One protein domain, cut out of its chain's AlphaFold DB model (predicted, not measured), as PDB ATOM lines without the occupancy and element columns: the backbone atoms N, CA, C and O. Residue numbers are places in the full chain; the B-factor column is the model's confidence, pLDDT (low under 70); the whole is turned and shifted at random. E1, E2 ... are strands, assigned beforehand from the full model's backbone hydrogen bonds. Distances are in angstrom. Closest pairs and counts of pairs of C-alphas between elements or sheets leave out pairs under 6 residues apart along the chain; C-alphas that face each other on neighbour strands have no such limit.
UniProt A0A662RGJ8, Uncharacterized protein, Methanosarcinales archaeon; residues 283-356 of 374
ATOM      1  N   TYR A 283      12.989  12.398   5.286       75.88
ATOM      2  CA  TYR A 283      13.321  12.572   6.678       75.88
ATOM      3  C   TYR A 283      12.321  11.770   7.500       75.88
ATOM      4  O   TYR A 283      11.108  11.948   7.375       75.88
ATOM      5  N   LEU A 284      12.826  10.864   8.332       83.50
ATOM      6  CA  LEU A 284      12.006  10.226   9.348       83.50
ATOM      7  C   LEU A 284      11.997  11.137  10.575       83.50
ATOM      8  O   LEU A 284      12.952  11.138  11.347       83.50
ATOM      9  N   LEU A 285      10.916  11.894  10.749       85.38
ATOM     10  CA  LEU A 285      10.642  12.602  11.991       85.38
ATOM     11  C   LEU A 285      10.337  11.560  13.068       85.38
ATOM     12  O   LEU A 285       9.325  10.866  12.972       85.38
ATOM     13  N   ALA A 286      11.206  11.455  14.072       89.62
ATOM     14  CA  ALA A 286      11.054  10.579  15.236       89.62
ATOM     15  C   ALA A 286      11.204  11.402  16.528       89.62
ATOM     16  O   ALA A 286      11.982  11.074  17.426       89.62
ATOM     17  N   ALA A 287      10.458  12.504  16.599       92.69
ATOM     18  CA  ALA A 287      10.636  13.533  17.610       92.69
ATOM     19  C   ALA A 287       9.741  13.335  18.832       92.69
ATOM     20  O   ALA A 287       8.563  13.010  18.714       92.69
ATOM     21  N   THR A 288      10.257  13.638  20.018       95.19
ATOM     22  CA  THR A 288       9.441  13.827  21.220       95.19
ATOM     23  C   THR A 288       9.260  15.316  21.483       95.19
ATOM     24  O   THR A 288      10.235  16.057  21.570       95.19
ATOM     25  N   ILE A 289       8.011  15.756  21.635       94.75
ATOM     26  CA  ILE A 289       7.684  17.098  22.122       94.75
ATOM     27  C   ILE A 289       7.215  16.974  23.565       94.75
ATOM     28  O   ILE A 289       6.194  16.337  23.829       94.75
ATOM     29  N   THR A 290       7.930  17.609  24.486       95.88
ATOM     30  CA  THR A 290       7.623  17.623  25.918       95.88
ATOM     31  C   THR A 290       7.219  19.025  26.346       95.88
ATOM     32  O   THR A 290       7.962  19.972  26.109       95.88
ATOM     33  N   ASN A 291       6.075  19.170  27.018       94.31
ATOM     34  CA  ASN A 291       5.847  20.340  27.860       94.31
ATOM     35  C   ASN A 291       6.548  20.099  29.201       94.31
ATOM     36  O   ASN A 291       6.121  19.242  29.977       94.31
ATOM     37  N   GLU A 292       7.625  20.833  29.473       94.88
ATOM     38  CA  GLU A 292       8.425  20.642  30.685       94.88
ATOM     39  C   GLU A 292       7.686  21.077  31.959       94.88
ATOM     40  O   GLU A 292       7.977  20.551  33.030       94.88
ATOM     41  N   GLU A 293       6.679  21.948  31.846       93.50
ATOM     42  CA  GLU A 293       5.872  22.389  32.990       93.50
ATOM     43  C   GLU A 293       4.912  21.289  33.466       93.50
ATOM     44  O   GLU A 293       4.714  21.079  34.662       93.50
ATOM     45  N   THR A 294       4.306  20.547  32.536       91.69
ATOM     46  CA  THR A 294       3.353  19.476  32.877       91.69
ATOM     47  C   THR A 294       3.991  18.089  32.913       91.69
ATOM     48  O   THR A 294       3.381  17.151  33.429       91.69
ATOM     49  N   GLY A 295       5.183  17.937  32.330       91.69
ATOM     50  CA  GLY A 295       5.822  16.649  32.051       91.69
ATOM     51  C   GLY A 295       5.134  15.844  30.940       91.69
ATOM     52  O   GLY A 295       5.548  14.725  30.631       91.69
ATOM     53  N   GLU A 296       4.072  16.373  30.327       93.12
ATOM     54  CA  GLU A 296       3.350  15.682  29.263       93.12
ATOM     55  C   GLU A 296       4.158  15.716  27.975       93.12
ATOM     56  O   GLU A 296       4.636  16.765  27.557       93.12
ATOM     57  N   SER A 297       4.285  14.559  27.328       94.50
ATOM     58  CA  SER A 297       5.034  14.450  26.075       94.50
ATOM     59  C   SER A 297       4.268  13.683  25.012       94.50
ATOM     60  O   SER A 297       3.549  12.735  25.332       94.50
ATOM     61  N   ILE A 298       4.419  14.077  23.756       94.19
ATOM     62  CA  ILE A 298       3.942  13.328  22.592       94.19
ATOM     63  C   ILE A 298       5.141  12.879  21.765       94.19
ATOM     64  O   ILE A 298       6.098  13.633  21.612       94.19
ATOM     65  N   LEU A 299       5.087  11.656  21.258       93.00
ATOM     66  CA  LEU A 299       6.013  11.134  20.267       93.00
ATOM     67  C   LEU A 299       5.398  11.354  18.886       93.00
ATOM     68  O   LEU A 299       4.220  11.059  18.682       93.00
ATOM     69  N   LEU A 300       6.195  11.864  17.957       93.19
ATOM     70  CA  LEU A 300       5.859  12.042  16.556       93.19
ATOM     71  C   LEU A 300       6.712  11.095  15.722       93.19
ATOM     72  O   LEU A 300       7.932  11.206  15.738       93.19
ATOM     73  N   THR A 301       6.071  10.168  15.011       90.25
ATOM     74  CA  THR A 301       6.725   9.266  14.054       90.25
ATOM     75  C   THR A 301       6.101   9.453  12.679       90.25
ATOM     76  O   THR A 301       4.965   9.038  12.449       90.25
ATOM     77  N   TYR A 302       6.822  10.096  11.764       87.12
ATOM     78  CA  TYR A 302       6.301  10.454  10.448       87.12
ATOM     79  C   TYR A 302       7.418  10.566   9.407       87.12
ATOM     80  O   TYR A 302       8.436  11.205   9.651       87.12
ATOM     81  N   THR A 303       7.231   9.958   8.237       84.31
ATOM     82  CA  THR A 303       8.158  10.116   7.108       84.31
ATOM     83  C   THR A 303       7.689  11.278   6.243       84.31
ATOM     84  O   THR A 303       6.563  11.252   5.757       84.31
ATOM     85  N   THR A 304       8.556  12.262   6.034       79.12
ATOM     86  CA  THR A 304       8.252  13.518   5.334       79.12
ATOM     87  C   THR A 304       9.440  13.956   4.481       79.12
ATOM     88  O   THR A 304      10.565  13.511   4.707       79.12
ATOM     89  N   GLY A 305       9.223  14.797   3.479       75.44
ATOM     90  CA  GLY A 305      10.285  15.514   2.783       75.44
ATOM     91  C   GLY A 305      10.934  16.594   3.658       75.44
ATOM     92  O   GLY A 305      10.448  16.969   4.726       75.44
ATOM     93  N   LEU A 306      12.072  17.128   3.210       79.75
ATOM     94  CA  LEU A 306      12.697  18.272   3.880       79.75
ATOM     95  C   LEU A 306      11.879  19.550   3.637       79.75
ATOM     96  O   LEU A 306      11.518  19.846   2.502       79.75
ATOM     97  N   ASN A 307      11.705  20.360   4.688       80.94
ATOM     98  CA  ASN A 307      10.932  21.618   4.694       80.94
ATOM     99  C   ASN A 307       9.411  21.466   4.521       80.94
ATOM    100  O   ASN A 307       8.725  22.458   4.280       80.94
ATOM    101  N   GLU A 308       8.879  20.260   4.682       85.50
ATOM    102  CA  GLU A 308       7.437  20.028   4.768       85.50
ATOM    103  C   GLU A 308       6.911  20.300   6.187       85.50
ATOM    104  O   GLU A 308       7.671  20.361   7.158       85.50
ATOM    105  N   THR A 309       5.595  20.506   6.311       91.50
ATOM    106  CA  THR A 309       4.958  20.874   7.586       91.50
ATOM    107  C   THR A 309       3.911  19.848   8.014       91.50
ATOM    108  O   THR A 309       2.886  19.681   7.357       91.50
ATOM    109  N   LEU A 310       4.126  19.240   9.184       93.12
ATOM    110  CA  LEU A 310       3.130  18.432   9.887       93.12
ATOM    111  C   LEU A 310       2.427  19.284  10.951       93.12
ATOM    112  O   LEU A 310       3.063  19.791  11.875       93.12
ATOM    113  N   GLN A 311       1.106  19.415  10.861       95.69
ATOM    114  CA  GLN A 311       0.295  20.093  11.870       95.69
ATOM    115  C   GLN A 311      -0.282  19.084  12.867       95.69
ATOM    116  O   GLN A 311      -0.956  18.138  12.466       95.69
ATOM    117  N   VAL A 312      -0.093  19.322  14.168       94.62
ATOM    118  CA  VAL A 312      -0.710  18.544  15.256       94.62
ATOM    119  C   VAL A 312      -1.681  19.436  16.021       94.62
ATOM    120  O   VAL A 312      -1.270  20.309  16.782       94.62
ATOM    121  N   ASN A 313      -2.982  19.205  15.859       92.56
ATOM    122  CA  ASN A 313      -4.006  19.911  16.617       92.56
ATOM    123  C   ASN A 313      -4.370  19.105  17.872       92.56
ATOM    124  O   ASN A 313      -5.108  18.117  17.821       92.56
ATOM    125  N   THR A 314      -3.838  19.532  19.018       89.00
ATOM    126  CA  THR A 314      -4.020  18.834  20.300       89.00
ATOM    127  C   THR A 314      -5.430  18.962  20.870       89.00
ATOM    128  O   THR A 314      -5.784  18.163  21.749       89.00
ATOM    129  N   ASP A 315      -6.229  19.910  20.372       86.19
ATOM    130  CA  ASP A 315      -7.613  20.102  20.785       86.19
ATOM    131  C   ASP A 315      -8.596  19.307  19.923       86.19
ATOM    132  O   ASP A 315      -9.300  18.434  20.429       86.19
ATOM    133  N   LEU A 316      -8.564  19.526  18.604       88.00
ATOM    134  CA  LEU A 316      -9.408  18.812  17.641       88.00
ATOM    135  C   LEU A 316      -9.002  17.346  17.452       88.00
ATOM    136  O   LEU A 316      -9.749  16.585  16.842       88.00
ATOM    137  N   LYS A 317      -7.839  16.941  17.978       88.50
ATOM    138  CA  LYS A 317      -7.282  15.589  17.831       88.50
ATOM    139  C   LYS A 317      -7.087  15.224  16.369       88.50
ATOM    140  O   LYS A 317      -7.476  14.149  15.923       88.50
ATOM    141  N   THR A 318      -6.473  16.124  15.618       91.12
ATOM    142  CA  THR A 318      -6.129  15.884  14.218       91.12
ATOM    143  C   THR A 318      -4.634  16.034  14.022       91.12
ATOM    144  O   THR A 318      -3.974  16.809  14.714       91.12
ATOM    145  N   VAL A 319      -4.106  15.274  13.072       91.75
ATOM    146  CA  VAL A 319      -2.748  15.448  12.572       91.75
ATOM    147  C   VAL A 319      -2.848  15.494  11.058       91.75
ATOM    148  O   VAL A 319      -3.487  14.617  10.472       91.75
ATOM    149  N   THR A 320      -2.270  16.520  10.448       91.75
ATOM    150  CA  THR A 320      -2.439  16.807   9.022       91.75
ATOM    151  C   THR A 320      -1.091  17.128   8.405       91.75
ATOM    152  O   THR A 320      -0.379  17.998   8.903       91.75
ATOM    153  N   ASP A 321      -0.758  16.443   7.319       88.81
ATOM    154  CA  ASP A 321       0.323  16.856   6.428       88.81
ATOM    155  C   ASP A 321      -0.181  18.033   5.587       88.81
ATOM    156  O   ASP A 321      -1.175  17.906   4.868       88.81
ATOM    157  N   LEU A 322       0.449  19.200   5.726       90.12
ATOM    158  CA  LEU A 322      -0.010  20.411   5.051       90.12
ATOM    159  C   LEU A 322       0.383  20.470   3.573       90.12
ATOM    160  O   LEU A 322      -0.202  21.278   2.854       90.12
ATOM    161  N   GLU A 323       1.304  19.624   3.107       84.50
ATOM    162  CA  GLU A 323       1.715  19.610   1.700       84.50
ATOM    163  C   GLU A 323       0.615  19.016   0.808       84.50
ATOM    164  O   GLU A 323       0.321  19.518  -0.275       84.50
ATOM    165  N   ASN A 324      -0.057  17.967   1.288       79.75
ATOM    166  CA  ASN A 324      -1.104  17.262   0.536       79.75
ATOM    167  C   ASN A 324      -2.478  17.240   1.235       79.75
ATOM    168  O   ASN A 324      -3.439  16.693   0.689       79.75
ATOM    169  N   GLY A 325      -2.590  17.811   2.438       82.88
ATOM    170  CA  GLY A 325      -3.821  17.854   3.230       82.88
ATOM    171  C   GLY A 325      -4.258  16.505   3.814       82.88
ATOM    172  O   GLY A 325      -5.401  16.373   4.262       82.88
ATOM    173  N   SER A 326      -3.403  15.482   3.787       77.06
ATOM    174  CA  SER A 326      -3.754  14.130   4.221       77.06
ATOM    175  C   SER A 326      -3.794  13.988   5.746       77.06
ATOM    176  O   SER A 326      -3.074  14.654   6.491       77.06
ATOM    177  N   ASN A 327      -4.654  13.085   6.225       81.81
ATOM    178  CA  ASN A 327      -4.770  12.763   7.644       81.81
ATOM    179  C   ASN A 327      -3.629  11.830   8.076       81.81
ATOM    180  O   ASN A 327      -3.502  10.719   7.562       81.81
ATOM    181  N   GLN A 328      -2.871  12.265   9.078       91.31
ATOM    182  CA  GLN A 328      -1.723  11.566   9.648       91.31
ATOM    183  C   GLN A 328      -1.922  11.248  11.132       91.31
ATOM    184  O   GLN A 328      -0.972  11.246  11.905       91.31
ATOM    185  N   PHE A 329      -3.152  10.975  11.581       87.94
ATOM    186  CA  PHE A 329      -3.467  10.756  13.004       87.94
ATOM    187  C   PHE A 329      -2.594   9.682  13.677       87.94
ATOM    188  O   PHE A 329      -2.337   9.759  14.872       87.94
ATOM    189  N   ARG A 330      -2.103   8.697  12.913       82.75
ATOM    190  CA  ARG A 330      -1.190   7.650  13.407       82.75
ATOM    191  C   ARG A 330       0.231   8.140  13.696       82.75
ATOM    192  O   ARG A 330       0.998   7.389  14.279       82.75
ATOM    193  N   ALA A 331       0.583   9.348  13.275       87.88
ATOM    194  CA  ALA A 331       1.902   9.910  13.498       87.88
ATOM    195  C   ALA A 331       2.120  10.362  14.944       87.88
ATOM    196  O   ALA A 331       3.265  10.594  15.306       87.88
ATOM    197  N   VAL A 332       1.068  10.514  15.761       91.25
ATOM    198  CA  VAL A 332       1.185  10.989  17.146       91.25
ATOM    199  C   VAL A 332       0.836   9.904  18.159       91.25
ATOM    200  O   VAL A 332      -0.253   9.338  18.130       91.25
ATOM    201  N   ASP A 333       1.728   9.704  19.125       89.19
ATOM    202  CA  ASP A 333       1.522   8.821  20.269       89.19
ATOM    203  C   ASP A 333       1.734   9.588  21.585       89.19
ATOM    204  O   ASP A 333       2.824  10.106  21.845       89.19
ATOM    205  N   PRO A 334       0.726   9.680  22.472       86.62
ATOM    206  CA  PRO A 334       0.930  10.226  23.809       86.62
ATOM    207  C   PRO A 334       1.900   9.355  24.619       86.62
ATOM    208  O   PRO A 334       1.612   8.203  24.953       86.62
ATOM    209  N   VAL A 335       3.044   9.924  24.999       85.50
ATOM    210  CA  VAL A 335       4.029   9.239  25.844       85.50
ATOM    211  C   VAL A 335       3.451   9.082  27.249       85.50
ATOM    212  O   VAL A 335       2.921  10.036  27.828       85.50
ATOM    213  N   GLY A 336       3.551   7.870  27.797       79.38
ATOM    214  CA  GLY A 336       2.952   7.503  29.086       79.38
ATOM    215  C   GLY A 336       1.536   6.918  28.985       79.38
ATOM    216  O   GLY A 336       0.934   6.634  30.017       79.38
ATOM    217  N   GLY A 337       1.024   6.695  27.769       77.06
ATOM    218  CA  GLY A 337      -0.242   6.004  27.513       77.06
ATOM    219  C   GLY A 337      -1.419   6.932  27.205       77.06
ATOM    220  O   GLY A 337      -1.303   8.157  27.190       77.06
ATOM    221  N   THR A 338      -2.579   6.326  26.934       76.75
ATOM    222  CA  THR A 338      -3.790   7.030  26.489       76.75
ATOM    223  C   THR A 338      -4.243   8.083  27.496       76.75
ATOM    224  O   THR A 338      -4.487   7.785  28.665       76.75
ATOM    225  N   ARG A 339      -4.441   9.317  27.022       79.31
ATOM    226  CA  ARG A 339      -4.964  10.432  27.819       79.31
ATOM    227  C   ARG A 339      -5.887  11.333  27.004       79.31
ATOM    228  O   ARG A 339      -5.756  11.431  25.787       79.31
ATOM    229  N   LEU A 340      -6.804  12.012  27.700       80.12
ATOM    230  CA  LEU A 340      -7.791  12.916  27.092       80.12
ATOM    231  C   LEU A 340      -7.124  14.108  26.383       80.12
ATOM    232  O   LEU A 340      -7.480  14.463  25.260       80.12
ATOM    233  N   HIS A 341      -6.123  14.718  27.015       84.19
ATOM    234  CA  HIS A 341      -5.385  15.854  26.465       84.19
ATOM    235  C   HIS A 341      -3.988  15.416  26.044       84.19
ATOM    236  O   HIS A 341      -3.313  14.721  26.792       84.19
ATOM    237  N   TRP A 342      -3.562  15.788  24.838       86.69
ATOM    238  CA  TRP A 342      -2.273  15.343  24.307       86.69
ATOM    239  C   TRP A 342      -1.123  16.169  24.856       86.69
ATOM    240  O   TRP A 342      -0.127  15.591  25.262       86.69
ATOM    241  N   LEU A 343      -1.276  17.485  24.933       89.19
ATOM    242  CA  LEU A 343      -0.264  18.384  25.470       89.19
ATOM    243  C   LEU A 343      -1.004  19.580  26.073       89.19
ATOM    244  O   LEU A 343      -1.571  20.386  25.337       89.19
ATOM    245  N   ARG A 344      -1.123  19.648  27.400       89.19
ATOM    246  CA  ARG A 344      -1.805  20.765  28.069       89.19
ATOM    247  C   ARG A 344      -0.877  21.961  28.198       89.19
ATOM    248  O   ARG A 344       0.326  21.792  28.353       89.19
ATOM    249  N   MET A 345      -1.472  23.149  28.208       89.75
ATOM    250  CA  MET A 345      -0.804  24.416  28.502       89.75
ATOM    251  C   MET A 345      -1.416  25.026  29.764       89.75
ATOM    252  O   MET A 345      -2.485  25.636  29.677       89.75
ATOM    253  N   PRO A 346      -0.826  24.814  30.955       88.06
ATOM    254  CA  PRO A 346      -1.201  25.565  32.148       88.06
ATOM    255  C   PRO A 346      -0.972  27.069  31.965       88.06
ATOM    256  O   PRO A 346      -0.226  27.513  31.095       88.06
ATOM    257  N   THR A 347      -1.618  27.867  32.813       89.00
ATOM    258  CA  THR A 347      -1.391  29.313  32.879       89.00
ATOM    259  C   THR A 347       0.049  29.628  33.271       89.00
ATOM    260  O   THR A 347       0.548  29.050  34.236       89.00
ATOM    261  N   GLY A 348       0.652  30.615  32.611       88.31
ATOM    262  CA  GLY A 348       2.015  31.066  32.888       88.31
ATOM    263  C   GLY A 348       2.991  30.684  31.779       88.31
ATOM    264  O   GLY A 348       2.585  30.338  30.666       88.31
ATOM    265  N   ASP A 349       4.280  30.773  32.092       91.69
ATOM    266  CA  ASP A 349       5.342  30.450  31.146       91.69
ATOM    267  C   ASP A 349       5.393  28.932  30.937       91.69
ATOM    268  O   ASP A 349       5.501  28.164  31.888       91.69
ATOM    269  N   ASN A 350       5.290  28.495  29.680       92.25
ATOM    270  CA  ASN A 350       5.403  27.090  29.296       92.25
ATOM    271  C   ASN A 350       6.668  26.914  28.459       92.25
ATOM    272  O   ASN A 350       6.881  27.650  27.494       92.25
ATOM    273  N   VAL A 351       7.475  25.912  28.800       93.88
ATOM    274  CA  VAL A 351       8.659  25.535  28.024       93.88
ATOM    275  C   VAL A 351       8.364  24.236  27.290       93.88
ATOM    276  O   VAL A 351       8.039  23.222  27.907       93.88
ATOM    277  N   PHE A 352       8.486  24.271  25.964       92.94
ATOM    278  CA  PHE A 352       8.400  23.083  25.127       92.94
ATOM    279  C   PHE A 352       9.791  22.662  24.682       92.94
ATOM    280  O   PHE A 352      10.523  23.456  24.088       92.94
ATOM    281  N   ARG A 353      10.133  21.402  24.938       93.88
ATOM    282  CA  ARG A 353      11.361  20.782  24.451       93.88
ATOM    283  C   ARG A 353      11.047  19.886  23.262       93.88
ATOM    284  O   ARG A 353      10.087  19.121  23.304       93.88
ATOM    285  N   PHE A 354      11.863  20.003  22.223       93.75
ATOM    286  CA  PHE A 354      11.847  19.134  21.055       93.75
ATOM    287  C   PHE A 354      13.120  18.295  21.067       93.75
ATOM    288  O   PHE A 354      14.220  18.847  21.017       93.75
ATOM    289  N   ASP A 355      12.954  16.982  21.145       93.50
ATOM    290  CA  ASP A 355      14.042  16.011  21.126       93.50
ATOM    291  C   ASP A 355      13.900  15.134  19.882       93.50
ATOM    292  O   ASP A 355      12.936  14.382  19.771       93.50
ATOM    293  N   ASP A 356      14.857  15.203  18.962       90.62
ATOM    294  CA  ASP A 356      14.889  14.353  17.770       90.62
ATOM    295  C   ASP A 356      16.339  14.105  17.338       90.62
ATOM    296  O   ASP A 356      17.216  14.963  17.490       90.62
TER     297      ASP A 356
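This is residues 283 to 356 of the 374 residues of an uncharacterized protein of Methanosarcinales archaeon (UniProt A0A662RGJ8). A twisted four-stranded sheet makes a wall, with the small hairpin E3 and E4 over one face and the other face bare. Residues 336 to 351 loop over the hairpin's face from edge strand E5 to edge strand E6. The 74 printed residues are all strand in class, though E1 to E6 hold 33, under half; the antiparallel sheet runs E5, E2, E1, E6. The whole is compact, radius of gyration of the C-alphas 12.5 A, spanning 34 by 23 by 23 A.

E1, residues 283 to 291, and E2, 297 to 304, form a hairpin; N 285 and O 302 are 2.8 A apart, within hydrogen-bond range, as are N 333 of E5, 332 to 335, and O 299, 2.9 A, N 288 and O 355 of E6, 352 to 355, 2.8 A, and N 311 of E3, 310 to 313, and O 320 of E4, 318 to 321, 2.8 A. The closest C-alphas of E4 and E5, Val 319 and Val 332, are 7.5 A apart.

E1 is 23.8 A long from C-alpha 283 at (13.321, 12.572, 6.678); E2 is 21.0 A. E6 ends at C-alpha 355, (14.042, 16.011, 21.126).

The printed part has no cut. The link E5 to E6 is long. No printed residue is under pLDDT 70.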